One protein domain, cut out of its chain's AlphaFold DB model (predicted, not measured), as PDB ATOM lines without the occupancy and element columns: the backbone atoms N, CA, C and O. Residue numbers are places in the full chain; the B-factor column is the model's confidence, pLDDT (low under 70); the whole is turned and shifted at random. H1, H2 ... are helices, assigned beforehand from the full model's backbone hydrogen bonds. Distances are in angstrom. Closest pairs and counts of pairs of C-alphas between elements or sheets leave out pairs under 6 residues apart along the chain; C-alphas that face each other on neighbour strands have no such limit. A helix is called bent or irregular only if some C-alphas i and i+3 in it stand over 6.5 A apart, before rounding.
ATOM      1  N   ASP A  10     131.101 128.494 139.390       60.09
ATOM      2  CA  ASP A  10     129.997 127.542 139.183       60.09
ATOM      3  C   ASP A  10     128.863 128.139 138.328       60.09
ATOM      4  O   ASP A  10     128.229 127.430 137.545       60.09
ATOM      5  N   SER A  11     128.631 129.453 138.438       68.25
ATOM      6  CA  SER A  11     127.624 130.166 137.644       68.25
ATOM      7  C   SER A  11     128.020 130.277 136.168       68.25
ATOM      8  O   SER A  11     127.176 130.077 135.296       68.25
ATOM      9  N   GLN A  12     129.291 130.563 135.875       69.94
ATOM     10  CA  GLN A  12     129.797 130.655 134.499       69.94
ATOM     11  C   GLN A  12     129.858 129.280 133.824       69.94
ATOM     12  O   GLN A  12     129.465 129.134 132.669       69.94
ATOM     13  N   VAL A  13     130.268 128.246 134.562       69.75
ATOM     14  CA  VAL A  13     130.268 126.855 134.082       69.75
ATOM     15  C   VAL A  13     128.854 126.382 133.754       69.75
ATOM     16  O   VAL A  13     128.633 125.782 132.704       69.75
ATOM     17  N   LEU A  14     127.876 126.671 134.618       75.25
ATOM     18  CA  LEU A  14     126.476 126.328 134.369       75.25
ATOM     19  C   LEU A  14     125.932 127.023 133.111       75.25
ATOM     20  O   LEU A  14     125.230 126.393 132.318       75.25
ATOM     21  N   GLN A  15     126.266 128.301 132.915       79.25
ATOM     22  CA  GLN A  15     125.899 129.053 131.712       79.25
ATOM     23  C   GLN A  15     126.539 128.458 130.457       79.25
ATOM     24  O   GLN A  15     125.848 128.274 129.461       79.25
ATOM     25  N   LEU A  16     127.818 128.079 130.521       76.25
ATOM     26  CA  LEU A  16     128.528 127.429 129.421       76.25
ATOM     27  C   LEU A  16     127.915 126.065 129.066       76.25
ATOM     28  O   LEU A  16     127.695 125.780 127.891       76.25
ATOM     29  N   CYS A  17     127.583 125.236 130.063       76.12
ATOM     30  CA  CYS A  17     126.900 123.959 129.835       76.12
ATOM     31  C   CYS A  17     125.555 124.161 129.130       76.12
ATOM     32  O   CYS A  17     125.264 123.467 128.161       76.12
ATOM     33  N   ARG A  18     124.746 125.126 129.579       81.62
ATOM     34  CA  ARG A  18     123.455 125.432 128.946       81.62
ATOM     35  C   ARG A  18     123.613 126.017 127.548       81.62
ATOM     36  O   ARG A  18     122.813 125.694 126.679       81.62
ATOM     37  N   LEU A  19     124.630 126.843 127.324       82.25
ATOM     38  CA  LEU A  19     124.937 127.393 126.009       82.25
ATOM     39  C   LEU A  19     125.272 126.270 125.018       82.25
ATOM     40  O   LEU A  19     124.665 126.198 123.960       82.25
ATOM     41  N   LEU A  20     126.153 125.343 125.400       79.19
ATOM     42  CA  LEU A  20     126.526 124.197 124.562       79.19
ATOM     43  C   LEU A  20     125.372 123.215 124.311       79.19
ATOM     44  O   LEU A  20     125.364 122.534 123.294       79.19
ATOM     45  N   LEU A  21     124.410 123.112 125.231       81.19
ATOM     46  CA  LEU A  21     123.238 122.248 125.055       81.19
ATOM     47  C   LEU A  21     122.173 122.871 124.145       81.19
ATOM     48  O   LEU A  21     121.538 122.149 123.376       81.19
ATOM     49  N   ASN A  22     121.979 124.189 124.234       83.06
ATOM     50  CA  ASN A  22     120.887 124.891 123.557       83.06
ATOM     51  C   ASN A  22     121.290 125.498 122.208       83.06
ATOM     52  O   ASN A  22     120.427 125.714 121.359       83.06
ATOM     53  N   ASP A  23     122.575 125.774 121.998       82.19
ATOM     54  CA  ASP A  23     123.085 126.291 120.734       82.19
ATOM     55  C   ASP A  23     123.576 125.131 119.858       82.19
ATOM     56  O   ASP A  23     124.639 124.551 120.085       82.19
ATOM     57  N   GLY A  24     122.776 124.783 118.847       78.19
ATOM     58  CA  GLY A  24     123.090 123.696 117.920       78.19
ATOM     59  C   GLY A  24     124.382 123.920 117.130       78.19
ATOM     60  O   GLY A  24     125.070 122.950 116.830       78.19
ATOM     61  N   PHE A  25     124.747 125.173 116.845       75.88
ATOM     62  CA  PHE A  25     125.992 125.502 116.152       75.88
ATOM     63  C   PHE A  25     127.199 125.306 117.070       75.88
ATOM     64  O   PHE A  25     128.167 124.666 116.671       75.88
ATOM     65  N   LEU A  26     127.143 125.789 118.314       73.94
ATOM     66  CA  LEU A  26     128.227 125.573 119.278       73.94
ATOM     67  C   LEU A  26     128.353 124.102 119.674       73.94
ATOM     68  O   LEU A  26     129.468 123.624 119.874       73.94
ATOM     69  N   ARG A  27     127.234 123.377 119.746       75.25
ATOM     70  CA  ARG A  27     127.215 121.929 119.956       75.25
ATOM     71  C   ARG A  27     127.923 121.191 118.826       75.25
ATOM     72  O   ARG A  27     128.782 120.359 119.102       75.25
ATOM     73  N   ASP A  28     127.597 121.519 117.580       73.75
ATOM     74  CA  ASP A  28     128.209 120.922 116.391       73.75
ATOM     75  C   ASP A  28     129.703 121.282 116.294       73.75
ATOM     76  O   ASP A  28     130.554 120.402 116.157       73.75
ATOM     77  N   LEU A  29     130.045 122.557 116.514       73.25
ATOM     78  CA  LEU A  29     131.425 123.047 116.565       73.25
ATOM     79  C   LEU A  29     132.239 122.305 117.631       73.25
ATOM     80  O   LEU A  29     133.357 121.865 117.373       73.25
ATOM     81  N   PHE A  30     131.656 122.114 118.814       73.62
ATOM     82  CA  PHE A  30     132.277 121.365 119.896       73.62
ATOM     83  C   PHE A  30     132.403 119.873 119.561       73.62
ATOM     84  O   PHE A  30     133.424 119.274 119.869       73.62
ATOM     85  N   GLN A  31     131.416 119.250 118.913       71.19
ATOM     86  CA  GLN A  31     131.412 117.812 118.612       71.19
ATOM     87  C   GLN A  31     132.230 117.412 117.377       71.19
ATOM     88  O   GLN A  31     132.646 116.249 117.294       71.19
ATOM     89  N   HIS A  32     132.482 118.317 116.433       64.44
ATOM     90  CA  HIS A  32     133.012 117.947 115.115       64.44
ATOM     91  C   HIS A  32     134.325 118.629 114.718       64.44
ATOM     92  O   HIS A  32     134.961 118.174 113.765       64.44
ATOM     93  N   HIS A  33     134.796 119.635 115.456       62.28
ATOM     94  CA  HIS A  33     135.944 120.429 115.030       62.28
ATOM     95  C   HIS A  33     137.081 120.480 116.072       62.28
ATOM     96  O   HIS A  33     136.904 120.919 117.205       62.28
ATOM     97  N   TYR A  34     138.262 119.976 115.680       60.50
ATOM     98  CA  TYR A  34     139.339 119.540 116.592       60.50
ATOM     99  C   TYR A  34     140.724 120.134 116.300       60.50
ATOM    100  O   TYR A  34     141.722 119.645 116.835       60.50
ATOM    101  N   ASP A  35     140.823 121.149 115.441       60.78
ATOM    102  CA  ASP A  35     142.096 121.823 115.170       60.78
ATOM    103  C   ASP A  35     142.247 123.110 116.004       60.78
ATOM    104  O   ASP A  35     141.279 123.659 116.533       60.78
ATOM    105  N   ASP A  36     143.479 123.607 116.154       57.34
ATOM    106  CA  ASP A  36     143.743 124.830 116.933       57.34
ATOM    107  C   ASP A  36     142.975 126.046 116.387       57.34
ATOM    108  O   ASP A  36     142.639 126.969 117.130       57.34
ATOM    109  N   ARG A  37     142.629 126.026 115.095       57.62
ATOM    110  CA  ARG A  37     141.844 127.073 114.443       57.62
ATOM    111  C   ARG A  37     140.389 127.064 114.907       57.62
ATOM    112  O   ARG A  37     139.839 128.123 115.186       57.62
ATOM    113  N   THR A  38     139.778 125.895 115.019       65.12
ATOM    114  CA  THR A  38     138.399 125.722 115.488       65.12
ATOM    115  C   THR A  38     138.291 125.860 116.997       65.12
ATOM    116  O   THR A  38     137.321 126.435 117.482       65.12
ATOM    117  N   ARG A  39     139.345 125.503 117.741       65.50
ATOM    118  CA  ARG A  39     139.501 125.921 119.140       65.50
ATOM    119  C   ARG A  39     139.502 127.443 119.271       65.50
ATOM    120  O   ARG A  39     138.816 127.960 120.145       65.50
ATOM    121  N   HIS A  40     140.247 128.166 118.435       67.62
ATOM    122  CA  HIS A  40     140.219 129.630 118.451       67.62
ATOM    123  C   HIS A  40     138.845 130.182 118.070       67.62
ATOM    124  O   HIS A  40     138.348 131.035 118.786       67.62
ATOM    125  N   GLN A  41     138.170 129.626 117.061       69.44
ATOM    126  CA  GLN A  41     136.799 130.028 116.714       69.44
ATOM    127  C   GLN A  41     135.806 129.796 117.859       69.44
ATOM    128  O   GLN A  41     134.988 130.665 118.143       69.44
ATOM    129  N   LEU A  42     135.890 128.653 118.547       69.56
ATOM    130  CA  LEU A  42     135.072 128.375 119.724       69.56
ATOM    131  C   LEU A  42     135.373 129.381 120.841       69.56
ATOM    132  O   LEU A  42     134.451 129.946 121.417       69.56
ATOM    133  N   LEU A  43     136.650 129.644 121.130       69.75
ATOM    134  CA  LEU A  43     137.057 130.614 122.150       69.75
ATOM    135  C   LEU A  43     136.630 132.044 121.798       69.75
ATOM    136  O   LEU A  43     136.205 132.773 122.692       69.75
ATOM    137  N   ASP A  44     136.679 132.429 120.525       72.25
ATOM    138  CA  ASP A  44     136.217 133.729 120.035       72.25
ATOM    139  C   ASP A  44     134.697 133.860 120.206       72.25
ATOM    140  O   ASP A  44     134.219 134.851 120.758       72.25
ATOM    141  N   HIS A  45     133.930 132.831 119.833       70.44
ATOM    142  CA  HIS A  45     132.479 132.795 120.038       70.44
ATOM    143  C   HIS A  45     132.090 132.834 121.520       70.44
ATOM    144  O   HIS A  45     131.172 133.561 121.902       70.44
ATOM    145  N   LEU A  46     132.800 132.093 122.372       69.31
ATOM    146  CA  LEU A  46     132.586 132.133 123.817       69.31
ATOM    147  C   LEU A  46     132.958 133.503 124.398       69.31
ATOM    148  O   LEU A  46     132.240 134.014 125.252       69.31
ATOM    149  N   SER A  47     134.020 134.137 123.899       71.56
ATOM    150  CA  SER A  47     134.422 135.482 124.331       71.56
ATOM    151  C   SER A  47     133.385 136.543 123.954       71.56
ATOM    152  O   SER A  47     133.101 137.437 124.749       71.56
ATOM    153  N   LEU A  48     132.761 136.415 122.778       72.50
ATOM    154  CA  LEU A  48     131.637 137.263 122.370       72.50
ATOM    155  C   LEU A  48     130.413 137.076 123.277       72.50
ATOM    156  O   LEU A  48     129.729 138.049 123.583       72.50
ATOM    157  N   PHE A  49     130.143 135.846 123.722       69.06
ATOM    158  CA  PHE A  49     128.990 135.540 124.568       69.06
ATOM    159  C   PHE A  49     129.165 136.008 126.020       69.06
ATOM    160  O   PHE A  49     128.228 136.531 126.620       69.06
ATOM    161  N   PHE A  50     130.359 135.838 126.595       67.94
ATOM    162  CA  PHE A  50     130.636 136.217 127.984       67.94
ATOM    163  C   PHE A  50     131.087 137.676 128.153       67.94
ATOM    164  O   PHE A  50     131.219 138.131 129.286       67.94
ATOM    165  N   GLY A  51     131.308 138.417 127.059       61.03
ATOM    166  CA  GLY A  51     131.738 139.823 127.089       61.03
ATOM    167  C   GLY A  51     133.174 140.041 127.586       61.03
ATOM    168  O   GLY A  51     133.638 141.175 127.647       61.03
ATOM    169  N   GLU A  52     133.887 138.960 127.907       63.97
ATOM    170  CA  GLU A  52     135.283 138.928 128.330       63.97
ATOM    171  C   GLU A  52     136.007 137.808 127.577       63.97
ATOM    172  O   GLU A  52     135.418 136.773 127.257       63.97
ATOM    173  N   SER A  53     137.299 137.992 127.299       62.19
ATOM    174  CA  SER A  53     138.127 136.964 126.664       62.19
ATOM    175  C   SER A  53     138.171 135.702 127.527       62.19
ATOM    176  O   SER A  53     138.723 135.725 128.629       62.19
ATOM    177  N   PHE A  54     137.615 134.603 127.014       63.88
ATOM    178  CA  PHE A  54     137.610 133.308 127.688       63.88
ATOM    179  C   PHE A  54     139.053 132.810 127.845       63.88
ATOM    180  O   PHE A  54     139.737 132.471 126.877       63.88
ATOM    181  N   THR A  55     139.553 132.819 129.077       68.19
ATOM    182  CA  THR A  55     140.971 132.600 129.378       68.19
ATOM    183  C   THR A  55     141.366 131.124 129.293       68.19
ATOM    184  O   THR A  55     140.563 130.213 129.508       68.19
ATOM    185  N   SER A  56     142.659 130.857 129.080       65.75
ATOM    186  CA  SER A  56     143.226 129.498 129.140       65.75
ATOM    187  C   SER A  56     142.981 128.797 130.485       65.75
ATOM    188  O   SER A  56     142.903 127.568 130.531       65.75
ATOM    189  N   SER A  57     142.835 129.563 131.573       68.50
ATOM    190  CA  SER A  57     142.494 129.036 132.900       68.50
ATOM    191  C   SER A  57     141.053 128.524 132.937       68.50
ATOM    192  O   SER A  57     140.829 127.379 133.315       68.50
ATOM    193  N   GLN A  58     140.091 129.313 132.446       69.06
ATOM    194  CA  GLN A  58     138.679 128.910 132.364       69.06
ATOM    195  C   GLN A  58     138.480 127.692 131.452       69.06
ATOM    196  O   GLN A  58     137.679 126.806 131.749       69.06
ATOM    197  N   TRP A  59     139.261 127.594 130.372       70.62
ATOM    198  CA  TRP A  59     139.283 126.395 129.531       70.62
ATOM    199  C   TRP A  59     139.807 125.165 130.278       70.62
ATOM    200  O   TRP A  59     139.263 124.073 130.130       70.62
ATOM    201  N   SER A  60     140.837 125.334 131.107       70.25
ATOM    202  CA  SER A  60     141.398 124.246 131.915       70.25
ATOM    203  C   SER A  60     140.406 123.757 132.973       70.25
ATOM    204  O   SER A  60     140.248 122.546 133.148       70.25
ATOM    205  N   ASP A  61     139.671 124.672 133.608       70.31
ATOM    206  CA  ASP A  61     138.607 124.340 134.560       70.31
ATOM    207  C   ASP A  61     137.457 123.592 133.874       70.31
ATOM    208  O   ASP A  61     137.009 122.545 134.350       70.31
ATOM    209  N   PHE A  62     137.038 124.055 132.695       71.12
ATOM    210  CA  PHE A  62     136.040 123.364 131.881       71.12
ATOM    211  C   PHE A  62     136.494 121.950 131.484       71.12
ATOM    212  O   PHE A  62     135.740 120.985 131.619       71.12
ATOM    213  N   GLN A  63     137.758 121.781 131.086       70.81
ATOM    214  CA  GLN A  63     138.336 120.461 130.824       70.81
ATOM    215  C   GLN A  63     138.377 119.571 132.074       70.81
ATOM    216  O   GLN A  63     138.153 118.362 131.972       70.81
ATOM    217  N   ALA A  64     138.648 120.135 133.252       73.06
ATOM    218  CA  ALA A  64     138.615 119.397 134.512       73.06
ATOM    219  C   ALA A  64     137.193 118.922 134.859       73.06
ATOM    220  O   ALA A  64     137.017 117.813 135.368       73.06
ATOM    221  N   ILE A  65     136.165 119.701 134.520       70.38
ATOM    222  CA  ILE A  65     134.753 119.315 134.673       70.38
ATOM    223  C   ILE A  65     134.386 118.181 133.711       70.38
ATOM    224  O   ILE A  65     133.839 117.166 134.152       70.38
ATOM    225  N   LEU A  66     134.770 118.293 132.433       67.94
ATOM    226  CA  LEU A  66     134.578 117.228 131.439       67.94
ATOM    227  C   LEU A  66     135.221 115.906 131.891       67.94
ATOM    228  O   LEU A  66     134.620 114.842 131.752       67.94
ATOM    229  N   LYS A  67     136.422 115.970 132.482       68.75
ATOM    230  CA  LYS A  67     137.150 114.793 132.985       68.75
ATOM    231  C   LYS A  67     136.568 114.228 134.281       68.75
ATOM    232  O   LYS A  67     136.490 113.014 134.435       68.75
ATOM    233  N   SER A  68     136.181 115.090 135.219       70.12
ATOM    234  CA  SER A  68     135.702 114.672 136.543       70.12
ATOM    235  C   SER A  68     134.248 114.201 136.549       70.12
ATOM    236  O   SER A  68     133.818 113.606 137.538       70.12
ATOM    237  N   LYS A  69     133.484 114.477 135.479       66.69
ATOM    238  CA  LYS A  69     132.032 114.235 135.380       66.69
ATOM    239  C   LYS A  69     131.222 114.901 136.506       66.69
ATOM    240  O   LYS A  69     130.059 114.565 136.721       66.69
ATOM    241  N   ARG A  70     131.816 115.850 137.238       71.81
ATOM    242  CA  ARG A  70     131.151 116.594 138.312       71.81
ATOM    243  C   ARG A  70     130.427 117.788 137.708       71.81
ATOM    244  O   ARG A  70     130.963 118.889 137.654       71.81
ATOM    245  N   LEU A  71     129.219 117.534 137.216       76.00
ATOM    246  CA  LEU A  71     128.366 118.568 136.641       76.00
ATOM    247  C   LEU A  71     127.721 119.445 137.724       76.00
ATOM    248  O   LEU A  71     127.473 118.956 138.834       76.00
ATOM    249  N   PRO A  72     127.408 120.717 137.409       78.69
ATOM    250  CA  PRO A  72     126.648 121.580 138.303       78.69
ATOM    251  C   PRO A  72     125.364 120.896 138.783       78.69
ATOM    252  O   PRO A  72     124.613 120.311 137.997       78.69
ATOM    253  N   ARG A  73     125.085 120.986 140.088       78.19
ATOM    254  CA  ARG A  73     123.896 120.367 140.708       78.19
ATOM    255  C   ARG A  73     122.583 120.919 140.147       78.19
ATOM    256  O   ARG A  73     121.563 120.252 140.240       78.19
ATOM    257  N   GLN A  74     122.636 122.120 139.579       85.06
ATOM    258  CA  GLN A  74     121.524 122.897 139.044       85.06
ATOM    259  C   GLN A  74     121.071 122.459 137.639       85.06
ATOM    260  O   GLN A  74     120.089 123.003 137.135       85.06
ATOM    261  N   LEU A  75     121.772 121.522 136.990       80.94
ATOM    262  CA  LEU A  75     121.304 120.901 135.748       80.94
ATOM    263  C   LEU A  75     120.256 119.824 136.058       80.94
ATOM    264  O   LEU A  75     120.404 119.059 137.014       80.94
ATOM    265  N   SER A  76     119.221 119.736 135.228       87.88
ATOM    266  CA  SER A  76     118.275 118.619 135.243       87.88
ATOM    267  C   SER A  76     118.968 117.308 134.855       87.88
ATOM    268  O   SER A  76     119.990 117.306 134.169       87.88
ATOM    269  N   GLU A  77     118.403 116.166 135.250       84.50
ATOM    270  CA  GLU A  77     118.955 114.853 134.875       84.50
ATOM    271  C   GLU A  77     119.013 114.650 133.351       84.50
ATOM    272  O   GLU A  77     119.948 114.030 132.842       84.50
ATOM    273  N   LYS A  78     118.071 115.246 132.607       88.88
ATOM    274  CA  LYS A  78     118.086 115.255 131.140       88.88
ATOM    275  C   LYS A  78     119.282 116.040 130.593       88.88
ATOM    276  O   LYS A  78     120.043 115.497 129.797       88.88
ATOM    277  N   GLU A  79     119.484 117.276 131.053       83.75
ATOM    278  CA  GLU A  79     120.620 118.114 130.635       83.75
ATOM    279  C   GLU A  79     121.962 117.465 131.000       83.75
ATOM    280  O   GLU A  79     122.904 117.494 130.210       83.75
ATOM    281  N   LYS A  80     122.053 116.829 132.177       82.06
ATOM    282  CA  LYS A  80     123.256 116.090 132.584       82.06
ATOM    283  C   LYS A  80     123.563 114.949 131.624       82.06
ATOM    284  O   LYS A  80     124.712 114.806 131.213       82.06
ATOM    285  N   LYS A  81     122.555 114.153 131.255       84.62
ATOM    286  CA  LYS A  81     122.716 113.040 130.315       84.62
ATOM    287  C   LYS A  81     123.170 113.533 128.938       84.62
ATOM    288  O   LYS A  81     124.171 113.045 128.428       84.62
ATOM    289  N   GLU A  82     122.495 114.536 128.380       83.31
ATOM    290  CA  GLU A  82     122.844 115.100 127.069       83.31
ATOM    291  C   GLU A  82     124.258 115.693 127.049       83.31
ATOM    292  O   GLU A  82     125.008 115.493 126.091       83.31
ATOM    293  N   PHE A  83     124.658 116.370 128.128       80.62
ATOM    294  CA  PHE A  83     126.002 116.927 128.242       80.62
ATOM    295  C   PHE A  83     127.068 115.829 128.352       80.62
ATOM    296  O   PHE A  83     128.133 115.943 127.745       80.62
ATOM    297  N   ILE A  84     126.793 114.751 129.096       81.31
ATOM    298  CA  ILE A  84     127.693 113.593 129.196       81.31
ATOM    299  C   ILE A  84     127.870 112.928 127.826       81.31
ATOM    300  O   ILE A  84     129.010 112.664 127.443       81.31
ATOM    301  N   ASP A  85     126.791 112.702 127.077       82.81
ATOM    302  CA  ASP A  85     126.850 112.090 125.742       82.81
ATOM    303  C   ASP A  85     127.641 112.972 124.759       82.81
ATOM    304  O   ASP A  85     128.502 112.494 124.012       82.81
ATOM    305  N   MET A  86     127.424 114.292 124.810       80.81
ATOM    306  CA  MET A  86     128.195 115.264 124.035       80.81
ATOM    307  C   MET A  86     129.689 115.231 124.401       80.81
ATOM    308  O   MET A  86     130.537 115.152 123.512       80.81
ATOM    309  N   ALA A  87     130.027 115.234 125.693       76.69
ATOM    310  CA  ALA A  87     131.406 115.180 126.178       76.69
ATOM    311  C   ALA A  87     132.115 113.862 125.819       76.69
ATOM    312  O   ALA A  87     133.311 113.857 125.508       76.69
ATOM    313  N   GLN A  88     131.394 112.738 125.836       79.69
ATOM    314  CA  GLN A  88     131.910 111.439 125.395       79.69
ATOM    315  C   GLN A  88     132.187 111.423 123.892       79.69
ATOM    316  O   GLN A  88     133.247 110.952 123.473       79.69
ATOM    317  N   THR A  89     131.278 111.989 123.094       78.94
ATOM    318  CA  THR A  89     131.459 112.151 121.643       78.94
ATOM    319  C   THR A  89     132.699 112.994 121.355       78.94
ATOM    320  O   THR A  89     133.578 112.562 120.609       78.94
ATOM    321  N   TYR A  90     132.836 114.132 122.047       73.88
ATOM    322  CA  TYR A  90     134.017 114.988 121.965       73.88
ATOM    323  C   TYR A  90     135.309 114.236 122.290       73.88
ATOM    324  O   TYR A  90     136.271 114.259 121.527       73.88
ATOM    325  N   THR A  91     135.327 113.521 123.416       73.38
ATOM    326  CA  THR A  91     136.510 112.781 123.876       73.38
ATOM    327  C   THR A  91     136.903 111.684 122.887       73.38
ATOM    328  O   THR A  91     138.085 111.500 122.599       73.38
ATOM    329  N   THR A  92     135.917 110.971 122.342       77.19
ATOM    330  CA  THR A  92     136.130 109.897 121.364       77.19
ATOM    331  C   THR A  92     136.736 110.447 120.080       77.19
ATOM    332  O   THR A  92     137.768 109.954 119.625       77.19
ATOM    333  N   ASN A  93     136.152 111.514 119.538       72.38
ATOM    334  CA  ASN A  93     136.634 112.157 118.322       72.38
ATOM    335  C   ASN A  93     138.012 112.802 118.531       72.38
ATOM    336  O   ASN A  93     138.905 112.597 117.710       72.38
ATOM    337  N   TYR A  94     138.237 113.490 119.654       69.88
ATOM    338  CA  TYR A  94     139.545 114.041 120.019       69.88
ATOM    339  C   TYR A  94     140.622 112.952 120.067       69.88
ATOM    340  O   TYR A  94     141.684 113.092 119.458       69.88
ATOM    341  N   ASN A  95     140.344 111.832 120.743       72.25
ATOM    342  CA  ASN A  95     141.272 110.705 120.823       72.25
ATOM    343  C   ASN A  95     141.512 110.067 119.453       72.25
ATOM    344  O   ASN A  95     142.644 109.703 119.139       72.25
ATOM    345  N   HIS A  96     140.479 109.967 118.616       72.06
ATOM    346  CA  HIS A  96     140.595 109.456 117.252       72.06
ATOM    347  C   HIS A  96     141.463 110.358 116.369       72.06
ATOM    348  O   HIS A  96     142.363 109.870 115.687       72.06
ATOM    349  N   HIS A  97     141.262 111.677 116.426       64.94
ATOM    350  CA  HIS A  97     142.088 112.657 115.719       64.94
ATOM    351  C   HIS A  97     143.527 112.659 116.221       64.94
ATOM    352  O   HIS A  97     144.449 112.661 115.408       64.94
ATOM    353  N   ARG A  98     143.736 112.596 117.539       67.94
ATOM    354  CA  ARG A  98     145.071 112.476 118.126       67.94
ATOM    355  C   ARG A  98     145.755 111.192 117.677       67.94
ATOM    356  O   ARG A  98     146.880 111.261 117.213       67.94
ATOM    357  N   LYS A  99     145.063 110.052 117.707       72.25
ATOM    358  CA  LYS A  99     145.591 108.775 117.214       72.25
ATOM    359  C   LYS A  99     145.946 108.852 115.728       72.25
ATOM    360  O   LYS A  99     147.015 108.400 115.346       72.25
ATOM    361  N   ARG A 100     145.099 109.463 114.890       65.50
ATOM    362  CA  ARG A 100     145.397 109.699 113.466       65.50
ATOM    363  C   ARG A 100     146.598 110.613 113.268       65.50
ATOM    364  O   ARG A 100     147.425 110.321 112.416       65.50
ATOM    365  N   ARG A 101     146.706 111.691 114.047       65.81
ATOM    366  CA  ARG A 101     147.857 112.596 114.028       65.81
ATOM    367  C   ARG A 101     149.121 111.868 114.457       65.81
ATOM    368  O   ARG A 101     150.133 112.015 113.798       65.81
ATOM    369  N   ASP A 102     149.070 111.084 115.522       64.12
ATOM    370  CA  ASP A 102     150.229 110.362 116.033       64.12
ATOM    371  C   ASP A 102     150.653 109.265 115.030       64.12
ATOM    372  O   ASP A 102     151.830 109.174 114.709       64.12
ATOM    373  N   ILE A 103     149.705 108.547 114.403       64.44
ATOM    374  CA  ILE A 103     149.969 107.639 113.264       64.44
ATOM    375  C   ILE A 103     150.562 108.396 112.071       64.44
ATOM    376  O   ILE A 103     151.457 107.883 111.406       64.44
ATOM    377  N   LEU A 104     150.062 109.595 111.770       58.22
ATOM    378  CA  LEU A 104     150.563 110.435 110.687       58.22
ATOM    379  C   LEU A 104     151.995 110.892 110.973       58.22
ATOM    380  O   LEU A 104     152.839 110.780 110.096       58.22
ATOM    381  N   LEU A 105     152.274 111.366 112.188       59.88
ATOM    382  CA  LEU A 105     153.600 111.789 112.633       59.88
ATOM    383  C   LEU A 105     154.584 110.618 112.637       59.88
ATOM    384  O   LEU A 105     155.711 110.782 112.184       59.88
ATOM    385  N   ASP A 106     154.154 109.443 113.086       61.44
ATOM    386  CA  ASP A 106     154.947 108.214 113.040       61.44
ATOM    387  C   ASP A 106     155.215 107.771 111.589       61.44
ATOM    388  O   ASP A 106     156.361 107.583 111.184       61.44
ATOM    389  N   SER A 107     154.176 107.753 110.746       55.94
ATOM    390  CA  SER A 107     154.288 107.456 109.307       55.94
ATOM    391  C   SER A 107     155.178 108.454 108.565       55.94
ATOM    392  O   SER A 107     155.812 108.095 107.576       55.94
ATOM    393  N   LEU A 108     155.211 109.704 109.032       54.00
ATOM    394  CA  LEU A 108     156.057 110.783 108.528       54.00
ATOM    395  C   LEU A 108     157.472 110.767 109.117       54.00
ATOM    396  O   LEU A 108     158.298 111.573 108.694       54.00
ATOM    397  N   ARG A 109     157.756 109.907 110.106       61.31
ATOM    398  CA  ARG A 109     158.993 109.940 110.908       61.31
ATOM    399  C   ARG A 109     159.254 111.306 111.562       61.31
ATOM    400  O   ARG A 109     160.396 111.687 111.791       61.31
TER     401      ARG A 109
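Overview. This is residues 10 to 109 of the 293 residues of an uncharacterized protein of Ascobolus immersus RN42 (UniProt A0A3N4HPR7). One long helix, H5, runs along one side of the domain, and four shorter helices gather over its first part while its far end sticks out as an arm, residues 99 to 109. H2 and H3 make a helical hairpin, with H2 packed on H5 and H3 farther out; H4 stands on the side away from H2, crosswise to H5 and only loosely joined to it, and H1 crosses one end, from H4 toward H2 and H5. The printed part has 100 residues with five named helices, in the order H1, H2, H3, H4, H5, and no named strand, so the class is all helix. The whole is compact, with a radius of gyration of the C-alphas of 14.6 A, yet elongated by the arm, with spans of 48 by 29 by 24 A.

Along the chain. Find C-alpha 77 at (118.955, 114.853, 134.875); from there H5, residues 77 to 107, runs 44.2 A to C-alpha 107 at (154.288, 107.456, 109.307). Go back to the first printed residue, Asp 10, with its C-alpha at (129.997, 127.542, 139.183), where H1, residues 10 to 22, begins and runs 18.3 A. After residue 23 comes H2, residues 24 to 32, the shortest helix at 11.8 A. Next you meet H3, residues 36 to 50, which is 20.6 A long. H4, residues 56 to 68, starts at C-alpha 56 at (143.226, 129.498, 129.140) and is 18.2 A long. No helix is bent or irregular.

Arrangement. Start at H5 and look at its residues 86 to 93, with which alone it touches H2. The closest C-alphas there are those of Gln 31 and Tyr 90, 5.1 A apart, and the two helices run the same way at a steep tilt of 37 degrees, only just past shallow. H2 is the hub, touching H1, H3 and H5. With H3 it forms a helical hairpin, at a shallow tilt of 28 degrees, opposite ways; residues 38 to 42 of H3 alone touch H2, and the closest C-alphas are those of Leu 29 and Leu 42, 7.2 A apart. H3 and H5 are apart. Back on H5, residues 79 to 83 alone touch H1, which uses residues 17 to 21 alone; the C-alphas of Leu 21 and Phe 83 are the closest, 6.8 A apart, and the lines are about perpendicular, at 81 degrees. H1 and H2 touch only at the corner by their link, with the C-alphas of Leu 20 and Arg 27 closest at 5.2 A, and stand about perpendicular, at 87 degrees. H1 and H3 are near each other. H4 touches no helix. It is close but not clearly touching to H5, where the C-alphas of Leu 66 and Ala 87 are closest at 6.5 A, and to H1, where those of Val 13 and Phe 62 are closest at 7.1 A. H4 is apart from H2 and from H3. In H1, H2, H3, H4 and H5 every backbone O i to N i+4 pair is within hydrogen-bond range.

Size, cuts and confidence. Look for the two C-alphas farthest apart, those of Gln 74 and Arg 109, at 48.6 A. Residues 99 to 109, of which 99 to 107 belong to H5, stand free; without them the body spans 33 by 32 by 23 A. The printed part has no cut. The links H1 to H2, H2 to H3 and H3 to H4 are tight, and H4 to H5, with 8 residues, is short. The mean pLDDT of the printed part is 71.7; 43 residues are under 70, among them residues 32 to 43, 49 to 58 and 100 to 109.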